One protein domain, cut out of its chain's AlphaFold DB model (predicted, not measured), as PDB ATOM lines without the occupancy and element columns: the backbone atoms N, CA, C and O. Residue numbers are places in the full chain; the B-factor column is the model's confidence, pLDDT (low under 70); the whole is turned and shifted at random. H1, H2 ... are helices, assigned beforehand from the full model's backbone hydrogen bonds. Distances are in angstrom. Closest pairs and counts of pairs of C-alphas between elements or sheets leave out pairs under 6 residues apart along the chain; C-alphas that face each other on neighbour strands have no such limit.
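This is residues 496 to 619 of the 998 residues of an uncharacterized protein of Phycisphaerae bacterium (UniProt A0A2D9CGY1). A long helix, H3, is the spine of an elongated helical bundle: H1 and H2 pack on it in one group, and H5 and H6 pack on its later residues, 546 to 558, in another, with H4 beside both H5 and H6. The loop at residues 530 and 531 makes one tip of the long axis and the last residues of H6 make the other. The printed part has 124 residues with six named helices, H1 to H6 in chain order, and no named strand, and its class is all helix. It is compact, with a radius of gyration of the C-alphas of 15.7 A, and its C-alphas span 54 by 29 by 22 A.

H1, residues 496 to 508, begins with C-alpha 496 at (50.272, 16.772, 16.406). H2 holds residues 514 to 526. H3, residues 535 to 558, is the longest helix, 34.5 A from first C-alpha at (36.673, 18.007, 16.805) to last. H4 holds residues 563 to 574 and H5 residues 584 to 596. H6, residues 600 to 619, measures 28.3 A and ends with C-alpha 619 at (63.884, 56.824, 8.685).

The six helices form a bundle, helices packed beside one another, mostly aligned, and H3 is the hub, touching four others. H1 touches H3 the same way at a shallow tilt of 17 degrees, the closest C-alphas being those of Glu 508 and Gly 552, 3.9 A apart. H1 and H2 are a helical hairpin, closest at the C-alphas of Ile 496 and Ile 524, 6.7 A. H2 and H3 are another, touching with residues 521 to 525 of H2 and 538 to 542 of H3 alone. H5 touches H3 opposite ways at 14 degrees, a shallow tilt, with the C-alphas of Ala 550 and Ile 593 closest at 5.0 A. H6 touches H3 the same way, closest at the C-alphas of Phe 551 and Val 603, 6.5 A. H4 touches H6 opposite ways at a shallow tilt of 8 degrees, the C-alphas of Ser 563 and Arg 611 being closest at 5.0 A. H4 touches H5 at a steep tilt of 42 degrees, with the C-alphas of Leu 569 and Val 586 closest at 5.5 A. H1 and H2 are each apart from H4, H5 and H6. In H1, H2, H3, H4, H5 and H6 every O i to N i+4 pair is within hydrogen-bond range.

The two C-alphas farthest apart, those of Pro 530 and Ala 619, are 56.5 A apart. The printed part has no cut and no long link. The mean pLDDT of the printed part is 84.6, and residues 530 to 531 are under 70.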
ATOM      1  N   ILE A 496      50.982  15.823  17.271       80.31
ATOM      2  CA  ILE A 496      50.272  16.772  16.406       80.31
ATOM      3  C   ILE A 496      50.577  18.204  16.831       80.31
ATOM      4  O   ILE A 496      50.943  19.010  15.981       80.31
ATOM      5  N   TYR A 497      50.503  18.494  18.129       75.81
ATOM      6  CA  TYR A 497      50.825  19.813  18.658       75.81
ATOM      7  C   TYR A 497      52.241  20.266  18.261       75.81
ATOM      8  O   TYR A 497      52.403  21.352  17.707       75.81
ATOM      9  N   ASN A 498      53.259  19.421  18.476       73.50
ATOM     10  CA  ASN A 498      54.646  19.737  18.114       73.50
ATOM     11  C   ASN A 498      54.797  19.961  16.605       73.50
ATOM     12  O   ASN A 498      55.391  20.952  16.190       73.50
ATOM     13  N   SER A 499      54.177  19.097  15.794       78.94
ATOM     14  CA  SER A 499      54.193  19.230  14.332       78.94
ATOM     15  C   SER A 499      53.570  20.558  13.878       78.94
ATOM     16  O   SER A 499      54.086  21.207  12.973       78.94
ATOM     17  N   VAL A 500      52.478  20.994  14.517       80.75
ATOM     18  CA  VAL A 500      51.832  22.288  14.238       80.75
ATOM     19  C   VAL A 500      52.693  23.457  14.686       80.75
ATOM     20  O   VAL A 500      52.727  24.466  13.995       80.75
ATOM     21  N   THR A 501      53.413  23.349  15.798       75.00
ATOM     22  CA  THR A 501      54.303  24.414  16.293       75.00
ATOM     23  C   THR A 501      55.545  24.593  15.414       75.00
ATOM     24  O   THR A 501      55.907  25.721  15.070       75.00
ATOM     25  N   GLU A 502      56.167  23.498  14.980       76.44
ATOM     26  CA  GLU A 502      57.277  23.537  14.020       76.44
ATOM     27  C   GLU A 502      56.816  24.124  12.681       76.44
ATOM     28  O   GLU A 502      57.427  25.060  12.156       76.44
ATOM     29  N   ALA A 503      55.679  23.644  12.171       77.69
ATOM     30  CA  ALA A 503      55.097  24.147  10.935       77.69
ATOM     31  C   ALA A 503      54.657  25.611  11.050       77.69
ATOM     32  O   ALA A 503      54.847  26.363  10.104       77.69
ATOM     33  N   ALA A 504      54.121  26.045  12.192       73.94
ATOM     34  CA  ALA A 504      53.770  27.438  12.460       73.94
ATOM     35  C   ALA A 504      54.990  28.362  12.357       73.94
ATOM     36  O   ALA A 504      54.929  29.393  11.691       73.94
ATOM     37  N   THR A 505      56.112  27.953  12.950       73.38
ATOM     38  CA  THR A 505      57.375  28.701  12.880       73.38
ATOM     39  C   THR A 505      57.867  28.815  11.435       73.38
ATOM     40  O   THR A 505      58.194  29.905  10.964       73.38
ATOM     41  N   ALA A 506      57.869  27.699  10.698       73.81
ATOM     42  CA  ALA A 506      58.245  27.686   9.285       73.81
ATOM     43  C   ALA A 506      57.273  28.502   8.416       73.81
ATOM     44  O   ALA A 506      57.692  29.191   7.487       73.81
ATOM     45  N   ALA A 507      55.976  28.453   8.721       76.94
ATOM     46  CA  ALA A 507      54.936  29.177   8.010       76.94
ATOM     47  C   ALA A 507      55.097  30.685   8.184       76.94
ATOM     48  O   ALA A 507      55.079  31.397   7.189       76.94
ATOM     49  N   GLU A 508      55.343  31.169   9.403       72.12
ATOM     50  CA  GLU A 508      55.559  32.595   9.674       72.12
ATOM     51  C   GLU A 508      56.786  33.163   8.945       72.12
ATOM     52  O   GLU A 508      56.772  34.315   8.498       72.12
ATOM     53  N   ALA A 509      57.822  32.342   8.777       74.00
ATOM     54  CA  ALA A 509      59.012  32.676   8.001       74.00
ATOM     55  C   ALA A 509      58.790  32.614   6.473       74.00
ATOM     56  O   ALA A 509      59.710  32.912   5.714       74.00
ATOM     57  N   GLY A 510      57.605  32.202   6.007       72.25
ATOM     58  CA  GLY A 510      57.319  31.965   4.587       72.25
ATOM     59  C   GLY A 510      58.025  30.730   4.012       72.25
ATOM     60  O   GLY A 510      58.109  30.580   2.796       72.25
ATOM     61  N   ALA A 511      58.549  29.853   4.872       76.44
ATOM     62  CA  ALA A 511      59.351  28.691   4.501       76.44
ATOM     63  C   ALA A 511      58.545  27.380   4.422       76.44
ATOM     64  O   ALA A 511      59.040  26.405   3.863       76.44
ATOM     65  N   LEU A 512      57.319  27.339   4.961       82.62
ATOM     66  CA  LEU A 512      56.474  26.142   4.913       82.62
ATOM     67  C   LEU A 512      55.893  25.930   3.507       82.62
ATOM     68  O   LEU A 512      55.105  26.744   3.017       82.62
ATOM     69  N   GLY A 513      56.231  24.810   2.866       79.81
ATOM     70  CA  GLY A 513      55.704  24.479   1.543       79.81
ATOM     71  C   GLY A 513      54.216  24.104   1.576       79.81
ATOM     72  O   GLY A 513      53.737  23.483   2.522       79.81
ATOM     73  N   ASN A 514      53.474  24.385   0.495       83.75
ATOM     74  CA  ASN A 514      52.042  24.035   0.406       83.75
ATOM     75  C   ASN A 514      51.771  22.538   0.638       83.75
ATOM     76  O   ASN A 514      50.844  22.193   1.358       83.75
ATOM     77  N   LYS A 515      52.616  21.645   0.105       85.88
ATOM     78  CA  LYS A 515      52.471  20.192   0.308       85.88
ATOM     79  C   LYS A 515      52.639  19.773   1.769       85.88
ATOM     80  O   LYS A 515      51.957  18.856   2.218       85.88
ATOM     81  N   GLU A 516      53.560  20.409   2.488       84.38
ATOM     82  CA  GLU A 516      53.828  20.118   3.901       84.38
ATOM     83  C   GLU A 516      52.676  20.616   4.770       84.38
ATOM     84  O   GLU A 516      52.187  19.887   5.632       84.38
ATOM     85  N   PHE A 517      52.181  21.821   4.473       87.56
ATOM     86  CA  PHE A 517      50.987  22.379   5.093       87.56
ATOM     87  C   PHE A 517      49.761  21.476   4.889       87.56
ATOM     88  O   PHE A 517      49.124  21.091   5.868       87.56
ATOM     89  N   ASP A 518      49.463  21.078   3.648       89.31
ATOM     90  CA  ASP A 518      48.307  20.229   3.332       89.31
ATOM     91  C   ASP A 518      48.418  18.850   4.005       89.31
ATOM     92  O   ASP A 518      47.456  18.367   4.601       89.31
ATOM     93  N   SER A 519      49.618  18.256   4.013       89.44
ATOM     94  CA  SER A 519      49.874  16.980   4.699       89.44
ATOM     95  C   SER A 519      49.594  17.068   6.200       89.44
ATOM     96  O   SER A 519      49.067  16.128   6.799       89.44
ATOM     97  N   LEU A 520      49.935  18.196   6.826       88.81
ATOM     98  CA  LEU A 520      49.686  18.410   8.244       88.81
ATOM     99  C   LEU A 520      48.200  18.665   8.529       88.81
ATOM    100  O   LEU A 520      47.667  18.117   9.493       88.81
ATOM    101  N   VAL A 521      47.513  19.418   7.666       90.06
ATOM    102  CA  VAL A 521      46.054  19.603   7.723       90.06
ATOM    103  C   VAL A 521      45.333  18.254   7.648       90.06
ATOM    104  O   VAL A 521      44.460  17.976   8.477       90.06
ATOM    105  N   ASP A 522      45.720  17.395   6.704       92.06
ATOM    106  CA  ASP A 522      45.147  16.057   6.545       92.06
ATOM    107  C   ASP A 522      45.443  15.167   7.753       92.06
ATOM    108  O   ASP A 522      44.561  14.450   8.232       92.06
ATOM    109  N   ARG A 523      46.653  15.264   8.315       90.06
ATOM    110  CA  ARG A 523      47.038  14.543   9.533       90.06
ATOM    111  C   ARG A 523      46.206  14.961  10.747       90.06
ATOM    112  O   ARG A 523      45.754  14.093  11.492       90.06
ATOM    113  N   ILE A 524      45.972  16.261  10.938       89.38
ATOM    114  CA  ILE A 524      45.132  16.778  12.031       89.38
ATOM    115  C   ILE A 524      43.695  16.276  11.860       89.38
ATOM    116  O   ILE A 524      43.135  15.700  12.792       89.38
ATOM    117  N   LYS A 525      43.113  16.409  10.661       90.62
ATOM    118  CA  LYS A 525      41.750  15.929  10.371       90.62
ATOM    119  C   LYS A 525      41.617  14.415  10.555       90.62
ATOM    120  O   LYS A 525      40.655  13.957  11.165       90.62
ATOM    121  N   GLY A 526      42.596  13.647  10.077       87.94
ATOM    122  CA  GLY A 526      42.631  12.187  10.185       87.94
ATOM    123  C   GLY A 526      42.824  11.666  11.612       87.94
ATOM    124  O   GLY A 526      42.554  10.498  11.877       87.94
ATOM    125  N   SER A 527      43.257  12.521  12.541       86.06
ATOM    126  CA  SER A 527      43.419  12.169  13.954       86.06
ATOM    127  C   SER A 527      42.156  12.362  14.799       86.06
ATOM    128  O   SER A 527      42.172  12.049  15.991       86.06
ATOM    129  N   VAL A 528      41.064  12.880  14.223       87.38
ATOM    130  CA  VAL A 528      39.799  13.067  14.943       87.38
ATOM    131  C   VAL A 528      39.117  11.718  15.147       87.38
ATOM    132  O   VAL A 528      38.813  11.007  14.192       87.38
ATOM    133  N   GLY A 529      38.840  11.362  16.400       82.06
ATOM    134  CA  GLY A 529      38.183  10.096  16.711       82.06
ATOM    135  C   GLY A 529      38.201   9.738  18.196       82.06
ATOM    136  O   GLY A 529      38.807  10.448  18.999       82.06
ATOM    137  N   PRO A 530      37.567   8.612  18.577       68.25
ATOM    138  CA  PRO A 530      37.436   8.193  19.977       68.25
ATOM    139  C   PRO A 530      38.787   7.993  20.686       68.25
ATOM    140  O   PRO A 530      38.886   8.225  21.887       68.25
ATOM    141  N   ASN A 531      39.837   7.650  19.931       68.25
ATOM    142  CA  ASN A 531      41.200   7.452  20.435       68.25
ATOM    143  C   ASN A 531      42.172   8.575  20.011       68.25
ATOM    144  O   ASN A 531      43.383   8.381  20.057       68.25
ATOM    145  N   GLY A 532      41.667   9.737  19.575       73.56
ATOM    146  CA  GLY A 532      42.482  10.825  19.023       73.56
ATOM    147  C   GLY A 532      42.097  12.227  19.511       73.56
ATOM    148  O   GLY A 532      41.820  12.443  20.702       73.56
ATOM    149  N   LEU A 533      42.142  13.215  18.613       77.75
ATOM    150  CA  LEU A 533      41.706  14.585  18.902       77.75
ATOM    151  C   LEU A 533      40.175  14.679  18.937       77.75
ATOM    152  O   LEU A 533      39.469  13.988  18.201       77.75
ATOM    153  N   THR A 534      39.660  15.574  19.784       82.06
ATOM    154  CA  THR A 534      38.268  16.027  19.667       82.06
ATOM    155  C   THR A 534      38.142  16.961  18.464       82.06
ATOM    156  O   THR A 534      39.128  17.572  18.043       82.06
ATOM    157  N   ALA A 535      36.930  17.098  17.922       81.88
ATOM    158  CA  ALA A 535      36.673  18.007  16.805       81.88
ATOM    159  C   ALA A 535      37.099  19.451  17.134       81.88
ATOM    160  O   ALA A 535      37.763  20.087  16.319       81.88
ATOM    161  N   ASP A 536      36.816  19.919  18.353       77.00
ATOM    162  CA  ASP A 536      37.174  21.270  18.800       77.00
ATOM    163  C   ASP A 536      38.691  21.476  18.890       77.00
ATOM    164  O   ASP A 536      39.206  22.504  18.451       77.00
ATOM    165  N   LYS A 537      39.436  20.482  19.398       77.94
ATOM    166  CA  LYS A 537      40.904  20.566  19.468       77.94
ATOM    167  C   LYS A 537      41.530  20.536  18.076       77.94
ATOM    168  O   LYS A 537      42.414  21.337  17.795       77.94
ATOM    169  N   ALA A 538      41.040  19.680  17.181       83.25
ATOM    170  CA  ALA A 538      41.495  19.669  15.793       83.25
ATOM    171  C   ALA A 538      41.193  20.996  15.074       83.25
ATOM    172  O   ALA A 538      42.048  21.505  14.352       83.25
ATOM    173  N   ALA A 539      40.019  21.593  15.304       83.62
ATOM    174  CA  ALA A 539      39.674  22.907  14.766       83.62
ATOM    175  C   ALA A 539      40.588  24.018  15.314       83.62
ATOM    176  O   ALA A 539      41.012  24.886  14.554       83.62
ATOM    177  N   SER A 540      40.941  23.960  16.602       81.44
ATOM    178  CA  SER A 540      41.884  24.895  17.226       81.44
ATOM    179  C   SER A 540      43.288  24.805  16.610       81.44
ATOM    180  O   SER A 540      43.852  25.827  16.217       81.44
ATOM    181  N   GLU A 541      43.825  23.592  16.440       82.38
ATOM    182  CA  GLU A 541      45.136  23.365  15.811       82.38
ATOM    183  C   GLU A 541      45.158  23.817  14.340       82.38
ATOM    184  O   GLU A 541      46.112  24.460  13.900       82.38
ATOM    185  N   LEU A 542      44.081  23.556  13.586       87.81
ATOM    186  CA  LEU A 542      43.928  24.040  12.209       87.81
ATOM    187  C   LEU A 542      43.858  25.568  12.145       87.81
ATOM    188  O   LEU A 542      44.531  26.177  11.315       87.81
ATOM    189  N   GLY A 543      43.090  26.197  13.039       85.06
ATOM    190  CA  GLY A 543      43.021  27.653  13.148       85.06
ATOM    191  C   GLY A 543      44.387  28.268  13.463       85.06
ATOM    192  O   GLY A 543      44.775  29.258  12.842       85.06
ATOM    193  N   ARG A 544      45.160  27.641  14.363       84.19
ATOM    194  CA  ARG A 544      46.537  28.059  14.665       84.19
ATOM    195  C   ARG A 544      47.420  27.974  13.421       84.19
ATOM    196  O   ARG A 544      48.047  28.970  13.067       84.19
ATOM    197  N   LEU A 545      47.438  26.830  12.739       86.75
ATOM    198  CA  LEU A 545      48.261  26.605  11.548       86.75
ATOM    199  C   LEU A 545      47.928  27.591  10.410       86.75
ATOM    200  O   LEU A 545      48.828  28.197   9.827       86.75
ATOM    201  N   ASN A 546      46.638  27.805  10.141       89.12
ATOM    202  CA  ASN A 546      46.139  28.760   9.149       89.12
ATOM    203  C   ASN A 546      46.582  30.195   9.460       89.12
ATOM    204  O   ASN A 546      47.092  30.902   8.588       89.12
ATOM    205  N   LYS A 547      46.456  30.620  10.720       87.75
ATOM    206  CA  LYS A 547      46.900  31.946  11.161       87.75
ATOM    207  C   LYS A 547      48.391  32.172  10.899       87.75
ATOM    208  O   LYS A 547      48.763  33.212  10.361       87.75
ATOM    209  N   PHE A 548      49.245  31.202  11.221       83.69
ATOM    210  CA  PHE A 548      50.687  31.327  10.981       83.69
ATOM    211  C   PHE A 548      51.054  31.307   9.491       83.69
ATOM    212  O   PHE A 548      51.959  32.030   9.078       83.69
ATOM    213  N   LYS A 549      50.311  30.575   8.651       86.25
ATOM    214  CA  LYS A 549      50.452  30.674   7.188       86.25
ATOM    215  C   LYS A 549      50.102  32.068   6.669       86.25
ATOM    216  O   LYS A 549      50.841  32.620   5.857       86.25
ATOM    217  N   ALA A 550      49.039  32.678   7.191       88.94
ATOM    218  CA  ALA A 550      48.705  34.065   6.877       88.94
ATOM    219  C   ALA A 550      49.790  35.051   7.353       88.94
ATOM    220  O   ALA A 550      50.090  36.015   6.648       88.94
ATOM    221  N   PHE A 551      50.435  34.803   8.499       86.94
ATOM    222  CA  PHE A 551      51.603  35.589   8.922       86.94
ATOM    223  C   PHE A 551      52.782  35.440   7.954       86.94
ATOM    224  O   PHE A 551      53.434  36.438   7.660       86.94
ATOM    225  N   GLY A 552      53.015  34.250   7.400       83.19
ATOM    226  CA  GLY A 552      54.003  34.023   6.341       83.19
ATOM    227  C   GLY A 552      53.791  34.881   5.099       83.19
ATOM    228  O   GLY A 552      54.734  35.484   4.581       83.19
ATOM    229  N   GLU A 553      52.542  34.990   4.643       87.12
ATOM    230  CA  GLU A 553      52.163  35.865   3.525       87.12
ATOM    231  C   GLU A 553      52.435  37.342   3.848       87.12
ATOM    232  O   GLU A 553      52.962  38.080   3.010       87.12
ATOM    233  N   VAL A 554      52.144  37.766   5.084       86.81
ATOM    234  CA  VAL A 554      52.464  39.114   5.574       86.81
ATOM    235  C   VAL A 554      53.977  39.355   5.586       86.81
ATOM    236  O   VAL A 554      54.422  40.377   5.065       86.81
ATOM    237  N   THR A 555      54.772  38.428   6.126       81.94
ATOM    238  CA  THR A 555      56.242  38.520   6.170       81.94
ATOM    239  C   THR A 555      56.834  38.601   4.761       81.94
ATOM    240  O   THR A 555      57.662  39.465   4.476       81.94
ATOM    241  N   THR A 556      56.356  37.758   3.844       84.06
ATOM    242  CA  THR A 556      56.808  37.731   2.444       84.06
ATOM    243  C   THR A 556      56.474  39.031   1.717       84.06
ATOM    244  O   THR A 556      57.281  39.550   0.944       84.06
ATOM    245  N   PHE A 557      55.287  39.593   1.964       86.75
ATOM    246  CA  PHE A 557      54.919  40.896   1.422       86.75
ATOM    247  C   PHE A 557      55.788  42.016   2.012       86.75
ATOM    248  O   PHE A 557      56.289  42.850   1.258       86.75
ATOM    249  N   ALA A 558      56.006  42.007   3.331       82.12
ATOM    250  CA  ALA A 558      56.798  43.006   4.045       82.12
ATOM    251  C   ALA A 558      58.249  43.085   3.557       82.12
ATOM    252  O   ALA A 558      58.768  44.186   3.420       82.12
ATOM    253  N   ALA A 559      58.864  41.953   3.198       78.81
ATOM    254  CA  ALA A 559      60.248  41.891   2.718       78.81
ATOM    255  C   ALA A 559      60.542  42.772   1.484       78.81
ATOM    256  O   ALA A 559      61.696  43.079   1.198       78.81
ATOM    257  N   ARG A 560      59.507  43.170   0.736       82.25
ATOM    258  CA  ARG A 560      59.615  44.022  -0.459       82.25
ATOM    259  C   ARG A 560      58.727  45.267  -0.408       82.25
ATOM    260  O   ARG A 560      58.593  45.959  -1.416       82.25
ATOM    261  N   ALA A 561      58.072  45.523   0.720       82.25
ATOM    262  CA  ALA A 561      57.085  46.583   0.868       82.25
ATOM    263  C   ALA A 561      57.615  47.708   1.760       82.25
ATOM    264  O   ALA A 561      58.289  47.466   2.752       82.25
ATOM    265  N   ASN A 562      57.241  48.944   1.433       85.25
ATOM    266  CA  ASN A 562      57.463  50.094   2.309       85.25
ATOM    267  C   ASN A 562      56.348  50.230   3.360       85.25
ATOM    268  O   ASN A 562      55.272  49.624   3.247       85.25
ATOM    269  N   SER A 563      56.571  51.084   4.356       87.62
ATOM    270  CA  SER A 563      55.631  51.353   5.453       87.62
ATOM    271  C   SER A 563      54.229  51.754   4.958       87.62
ATOM    272  O   SER A 563      53.209  51.316   5.503       87.62
ATOM    273  N   ARG A 564      54.149  52.514   3.857       89.88
ATOM    274  CA  ARG A 564      52.885  52.894   3.199       89.88
ATOM    275  C   ARG A 564      52.146  51.693   2.604       89.88
ATOM    276  O   ARG A 564      50.927  51.598   2.739       89.88
ATOM    277  N   SER A 565      52.863  50.781   1.957       89.38
ATOM    278  CA  SER A 565      52.291  49.575   1.348       89.38
ATOM    279  C   SER A 565      51.784  48.600   2.411       89.38
ATOM    280  O   SER A 565      50.708  48.029   2.246       89.38
ATOM    281  N   LEU A 566      52.488  48.481   3.541       90.31
ATOM    282  CA  LEU A 566      52.028  47.710   4.700       90.31
ATOM    283  C   LEU A 566      50.785  48.326   5.351       90.31
ATOM    284  O   LEU A 566      49.846  47.609   5.685       90.31
ATOM    285  N   ASN A 567      50.721  49.654   5.459       93.69
ATOM    286  CA  ASN A 567      49.520  50.339   5.942       93.69
ATOM    287  C   ASN A 567      48.301  50.081   5.040       93.69
ATOM    288  O   ASN A 567      47.193  49.853   5.523       93.69
ATOM    289  N   ASN A 568      48.514  50.091   3.725       94.00
ATOM    290  CA  ASN A 568      47.488  49.773   2.739       94.00
ATOM    291  C   ASN A 568      47.036  48.308   2.828       94.00
ATOM    292  O   ASN A 568      45.839  48.041   2.737       94.00
ATOM    293  N   LEU A 569      47.965  47.374   3.063       94.50
ATOM    294  CA  LEU A 569      47.643  45.965   3.291       94.50
ATOM    295  C   LEU A 569      46.819  45.764   4.566       94.50
ATOM    296  O   LEU A 569      45.775  45.119   4.500       94.50
ATOM    297  N   ALA A 570      47.228  46.359   5.692       93.75
ATOM    298  CA  ALA A 570      46.468  46.305   6.945       93.75
ATOM    299  C   ALA A 570      45.036  46.803   6.736       93.75
ATOM    300  O   ALA A 570      44.079  46.122   7.079       93.75
ATOM    301  N   ALA A 571      44.894  47.957   6.089       93.19
ATOM    302  CA  ALA A 571      43.612  48.560   5.767       93.19
ATOM    303  C   ALA A 571      42.728  47.709   4.836       93.19
ATOM    304  O   ALA A 571      41.502  47.729   4.959       93.19
ATOM    305  N   TYR A 572      43.326  47.002   3.876       95.69
ATOM    306  CA  TYR A 572      42.603  46.108   2.975       95.69
ATOM    307  C   TYR A 572      42.116  44.853   3.712       95.69
ATOM    308  O   TYR A 572      40.938  44.503   3.604       95.69
ATOM    309  N   VAL A 573      42.985  44.231   4.512       94.69
ATOM    310  CA  VAL A 573      42.679  43.031   5.307       94.69
ATOM    311  C   VAL A 573      41.633  43.326   6.389       94.69
ATOM    312  O   VAL A 573      40.640  42.608   6.471       94.69
ATOM    313  N   ASP A 574      41.774  44.435   7.118       94.31
ATOM    314  CA  ASP A 574      40.805  44.921   8.115       94.31
ATOM    315  C   ASP A 574      39.406  45.132   7.506       94.31
ATOM    316  O   ASP A 574      38.383  44.706   8.040       94.31
ATOM    317  N   SER A 575      39.355  45.682   6.288       93.25
ATOM    318  CA  SER A 575      38.099  45.863   5.546       93.25
ATOM    319  C   SER A 575      37.513  44.572   4.957       93.25
ATOM    320  O   SER A 575      36.471  44.626   4.295       93.25
ATOM    321  N   ARG A 576      38.183  43.426   5.138       93.12
ATOM    322  CA  ARG A 576      37.870  42.143   4.485       93.12
ATOM    323  C   ARG A 576      37.766  42.272   2.963       93.12
ATOM    324  O   ARG A 576      36.817  41.792   2.347       93.12
ATOM    325  N   GLY A 577      38.718  42.994   2.373       90.44
ATOM    326  CA  GLY A 577      38.839  43.192   0.928       90.44
ATOM    327  C   GLY A 577      37.887  44.223   0.315       90.44
ATOM    328  O   GLY A 577      37.838  44.361  -0.902       90.44
ATOM    329  N   LYS A 578      37.131  44.973   1.127       90.56
ATOM    330  CA  LYS A 578      36.161  45.973   0.637       90.56
ATOM    331  C   LYS A 578      36.783  47.320   0.269       90.56
ATOM    332  O   LYS A 578      36.098  48.179  -0.278       90.56
ATOM    333  N   ARG A 579      38.047  47.558   0.622       87.19
ATOM    334  CA  ARG A 579      38.709  48.848   0.409       87.19
ATOM    335  C   ARG A 579      39.267  48.962  -1.013       87.19
ATOM    336  O   ARG A 579      40.202  48.257  -1.378       87.19
ATOM    337  N   GLU A 580      38.713  49.891  -1.788       85.62
ATOM    338  CA  GLU A 580      39.113  50.166  -3.175       85.62
ATOM    339  C   GLU A 580      40.352  51.085  -3.275       85.62
ATOM    340  O   GLU A 580      40.767  51.715  -2.301       85.62
ATOM    341  N   GLY A 581      40.952  51.167  -4.471       83.69
ATOM    342  CA  GLY A 581      42.082  52.064  -4.765       83.69
ATOM    343  C   GLY A 581      43.461  51.564  -4.309       83.69
ATOM    344  O   GLY A 581      44.418  52.338  -4.285       83.69
ATOM    345  N   MET A 582      43.576  50.284  -3.941       88.31
ATOM    346  CA  MET A 582      44.842  49.649  -3.557       88.31
ATOM    347  C   MET A 582      45.660  49.210  -4.776       88.31
ATOM    348  O   MET A 582      45.115  48.967  -5.853       88.31
ATOM    349  N   SER A 583      46.982  49.086  -4.613       89.56
ATOM    350  CA  SER A 583      47.834  48.545  -5.677       89.56
ATOM    351  C   SER A 583      47.537  47.055  -5.924       89.56
ATOM    352  O   SER A 583      47.137  46.353  -4.989       89.56
ATOM    353  N   PRO A 584      47.770  46.537  -7.147       91.69
ATOM    354  CA  PRO A 584      47.535  45.126  -7.465       91.69
ATOM    355  C   PRO A 584      48.252  44.152  -6.519       91.69
ATOM    356  O   PRO A 584      47.676  43.141  -6.127       91.69
ATOM    357  N   ASP A 585      49.472  44.487  -6.090       88.00
ATOM    358  CA  ASP A 585      50.254  43.658  -5.165       88.00
ATOM    359  C   ASP A 585      49.639  43.589  -3.760       88.00
ATOM    360  O   ASP A 585      49.657  42.526  -3.136       88.00
ATOM    361  N   VAL A 586      49.070  44.701  -3.272       92.44
ATOM    362  CA  VAL A 586      48.366  44.762  -1.978       92.44
ATOM    363  C   VAL A 586      47.084  43.938  -2.034       92.44
ATOM    364  O   VAL A 586      46.824  43.158  -1.122       92.44
ATOM    365  N   VAL A 587      46.308  44.070  -3.115       93.88
ATOM    366  CA  VAL A 587      45.075  43.293  -3.325       93.88
ATOM    367  C   VAL A 587      45.389  41.798  -3.388       93.88
ATOM    368  O   VAL A 587      44.747  41.001  -2.709       93.88
ATOM    369  N   ALA A 588      46.414  41.408  -4.151       92.88
ATOM    370  CA  ALA A 588      46.805  40.010  -4.294       92.88
ATOM    371  C   ALA A 588      47.276  39.394  -2.966       92.88
ATOM    372  O   ALA A 588      46.886  38.273  -2.646       92.88
ATOM    373  N   ALA A 589      48.098  40.108  -2.188       91.44
ATOM    374  CA  ALA A 589      48.534  39.647  -0.869       91.44
ATOM    375  C   ALA A 589      47.369  39.586   0.129       91.44
ATOM    376  O   ALA A 589      47.207  38.587   0.826       91.44
ATOM    377  N   GLY A 590      46.520  40.613   0.148       93.69
ATOM    378  CA  GLY A 590      45.343  40.666   1.007       93.69
ATOM    379  C   GLY A 590      44.359  39.529   0.742       93.69
ATOM    380  O   GLY A 590      43.869  38.924   1.690       93.69
ATOM    381  N   ASN A 591      44.116  39.182  -0.526       95.00
ATOM    382  CA  ASN A 591      43.242  38.061  -0.877       95.00
ATOM    383  C   ASN A 591      43.817  36.718  -0.412       95.00
ATOM    384  O   ASN A 591      43.095  35.959   0.221       95.00
ATOM    385  N   ARG A 592      45.117  36.455  -0.621       92.06
ATOM    386  CA  ARG A 592      45.756  35.220  -0.119       92.06
ATOM    387  C   ARG A 592      45.639  35.082   1.397       92.06
ATOM    388  O   ARG A 592      45.396  33.991   1.903       92.06
ATOM    389  N   ILE A 593      45.778  36.191   2.120       92.94
ATOM    390  CA  ILE A 593      45.627  36.220   3.575       92.94
ATOM    391  C   ILE A 593      44.180  35.906   3.990       92.94
ATOM    392  O   ILE A 593      43.970  35.034   4.831       92.94
ATOM    393  N   LEU A 594      43.197  36.571   3.375       93.69
ATOM    394  CA  LEU A 594      41.770  36.384   3.670       93.69
ATOM    395  C   LEU A 594      41.240  35.002   3.251       93.69
ATOM    396  O   LEU A 594      40.292  34.509   3.847       93.69
ATOM    397  N   GLU A 595      41.852  34.361   2.252       92.38
ATOM    398  CA  GLU A 595      41.567  32.969   1.875       92.38
ATOM    399  C   GLU A 595      42.164  31.954   2.866       92.38
ATOM    400  O   GLU A 595      41.715  30.811   2.926       92.38
ATOM    401  N   THR A 596      43.179  32.356   3.640       88.50
ATOM    402  CA  THR A 596      43.923  31.464   4.537       88.50
ATOM    403  C   THR A 596      43.371  31.467   5.963       88.50
ATOM    404  O   THR A 596      43.363  30.418   6.604       88.50
ATOM    405  N   THR A 597      42.929  32.615   6.490       88.94
ATOM    406  CA  THR A 597      42.472  32.736   7.886       88.94
ATOM    407  C   THR A 597      41.301  33.703   8.053       88.94
ATOM    408  O   THR A 597      41.250  34.750   7.409       88.94
ATOM    409  N   ASP A 598      40.415  33.384   8.999       86.75
ATOM    410  CA  ASP A 598      39.328  34.264   9.448       86.75
ATOM    411  C   ASP A 598      39.755  35.212  10.593       86.75
ATOM    412  O   ASP A 598      39.035  36.158  10.922       86.75
ATOM    413  N   ASP A 599      40.928  34.985  11.203       87.25
ATOM    414  CA  ASP A 599      41.477  35.787  12.312       87.25
ATOM    415  C   ASP A 599      42.156  37.070  11.796       87.25
ATOM    416  O   ASP A 599      43.383  37.215  11.774       87.25
ATOM    417  N   VAL A 600      41.325  37.994  11.313       89.69
ATOM    418  CA  VAL A 600      41.744  39.273  10.719       89.69
ATOM    419  C   VAL A 600      42.482  40.156  11.731       89.69
ATOM    420  O   VAL A 600      43.490  40.770  11.380       89.69
ATOM    421  N   ASP A 601      42.036  40.185  12.988       87.06
ATOM    422  CA  ASP A 601      42.592  41.068  14.020       87.06
ATOM    423  C   ASP A 601      44.054  40.717  14.336       87.06
ATOM    424  O   ASP A 601      44.922  41.598  14.390       87.06
ATOM    425  N   ALA A 602      44.364  39.421  14.476       81.81
ATOM    426  CA  ALA A 602      45.731  38.967  14.723       81.81
ATOM    427  C   ALA A 602      46.672  39.310  13.557       81.81
ATOM    428  O   ALA A 602      47.810  39.740  13.764       81.81
ATOM    429  N   VAL A 603      46.189  39.166  12.321       89.06
ATOM    430  CA  VAL A 603      46.939  39.508  11.106       89.06
ATOM    431  C   VAL A 603      47.190  41.012  11.010       89.06
ATOM    432  O   VAL A 603      48.319  41.428  10.748       89.06
ATOM    433  N   VAL A 604      46.175  41.844  11.253       88.94
ATOM    434  CA  VAL A 604      46.317  43.308  11.237       88.94
ATOM    435  C   VAL A 604      47.330  43.764  12.289       88.94
ATOM    436  O   VAL A 604      48.172  44.621  12.003       88.94
ATOM    437  N   SER A 605      47.318  43.153  13.475       82.06
ATOM    438  CA  SER A 605      48.321  43.400  14.517       82.06
ATOM    439  C   SER A 605      49.745  43.092  14.031       82.06
ATOM    440  O   SER A 605      50.633  43.945  14.136       82.06
ATOM    441  N   LYS A 606      49.961  41.931  13.390       86.12
ATOM    442  CA  LYS A 606      51.258  41.559  12.796       86.12
ATOM    443  C   LYS A 606      51.719  42.560  11.731       86.12
ATOM    444  O   LYS A 606      52.876  42.984  11.760       86.12
ATOM    445  N   ILE A 607      50.828  42.962  10.817       87.31
ATOM    446  CA  ILE A 607      51.146  43.940   9.762       87.31
ATOM    447  C   ILE A 607      51.573  45.276  10.383       87.31
ATOM    448  O   ILE A 607      52.564  45.866   9.954       87.31
ATOM    449  N   ASN A 608      50.865  45.748  11.412       81.94
ATOM    450  CA  ASN A 608      51.197  46.996  12.100       81.94
ATOM    451  C   ASN A 608      52.546  46.931  12.829       81.94
ATOM    452  O   ASN A 608      53.279  47.924  12.814       81.94
ATOM    453  N   GLY A 609      52.886  45.779  13.417       76.56
ATOM    454  CA  GLY A 609      54.198  45.539  14.018       76.56
ATOM    455  C   GLY A 609      55.329  45.665  12.996       76.56
ATOM    456  O   GLY A 609      56.231  46.480  13.177       76.56
ATOM    457  N   LEU A 610      55.235  44.945  11.871       76.75
ATOM    458  CA  LEU A 610      56.236  45.032  10.798       76.75
ATOM    459  C   LEU A 610      56.295  46.426  10.163       76.75
ATOM    460  O   LEU A 610      57.377  46.911   9.851       76.75
ATOM    461  N   ARG A 611      55.153  47.110  10.017       87.19
ATOM    462  CA  ARG A 611      55.102  48.495   9.527       87.19
ATOM    463  C   ARG A 611      55.936  49.430  10.399       87.19
ATOM    464  O   ARG A 611      56.607  50.298   9.853       87.19
ATOM    465  N   ALA A 612      55.874  49.285  11.724       74.38
ATOM    466  CA  ALA A 612      56.662  50.106  12.640       74.38
ATOM    467  C   ALA A 612      58.168  49.848  12.476       74.38
ATOM    468  O   ALA A 612      58.940  50.804  12.416       74.38
ATOM    469  N   THR A 613      58.572  48.581  12.326       73.81
ATOM    470  CA  THR A 613      59.965  48.202  12.042       73.81
ATOM    471  C   THR A 613      60.451  48.806  10.725       73.81
ATOM    472  O   THR A 613      61.430  49.545  10.721       73.81
ATOM    473  N   VAL A 614      59.718  48.588   9.629       74.25
ATOM    474  CA  VAL A 614      60.074  49.112   8.300       74.25
ATOM    475  C   VAL A 614      60.103  50.645   8.290       74.25
ATOM    476  O   VAL A 614      61.006  51.236   7.712       74.25
ATOM    477  N   ALA A 615      59.170  51.318   8.972       76.75
ATOM    478  CA  ALA A 615      59.180  52.780   9.080       76.75
ATOM    479  C   ALA A 615      60.420  53.310   9.823       76.75
ATOM    480  O   ALA A 615      60.951  54.360   9.464       76.75
ATOM    481  N   SER A 616      60.895  52.584  10.841       74.50
ATOM    482  CA  SER A 616      62.138  52.919  11.540       74.50
ATOM    483  C   SER A 616      63.358  52.744  10.632       74.50
ATOM    484  O   SER A 616      64.232  53.608  10.617       74.50
ATOM    485  N   GLU A 617      63.420  51.657   9.862       70.44
ATOM    486  CA  GLU A 617      64.503  51.406   8.898       70.44
ATOM    487  C   GLU A 617      64.520  52.457   7.775       70.44
ATOM    488  O   GLU A 617      65.580  52.970   7.422       70.44
ATOM    489  N   GLU A 618      63.349  52.840   7.256       75.44
ATOM    490  CA  GLU A 618      63.200  53.912   6.263       75.44
ATOM    491  C   GLU A 618      63.714  55.261   6.791       75.44
ATOM    492  O   GLU A 618      64.408  55.984   6.070       75.44
ATOM    493  N   ALA A 619      63.401  55.600   8.046       73.31
ATOM    494  CA  ALA A 619      63.884  56.824   8.685       73.31
ATOM    495  C   ALA A 619      65.411  56.810   8.852       73.31
ATOM    496  O   ALA A 619      66.076  57.765   8.452       73.31
TER     497      ALA A 619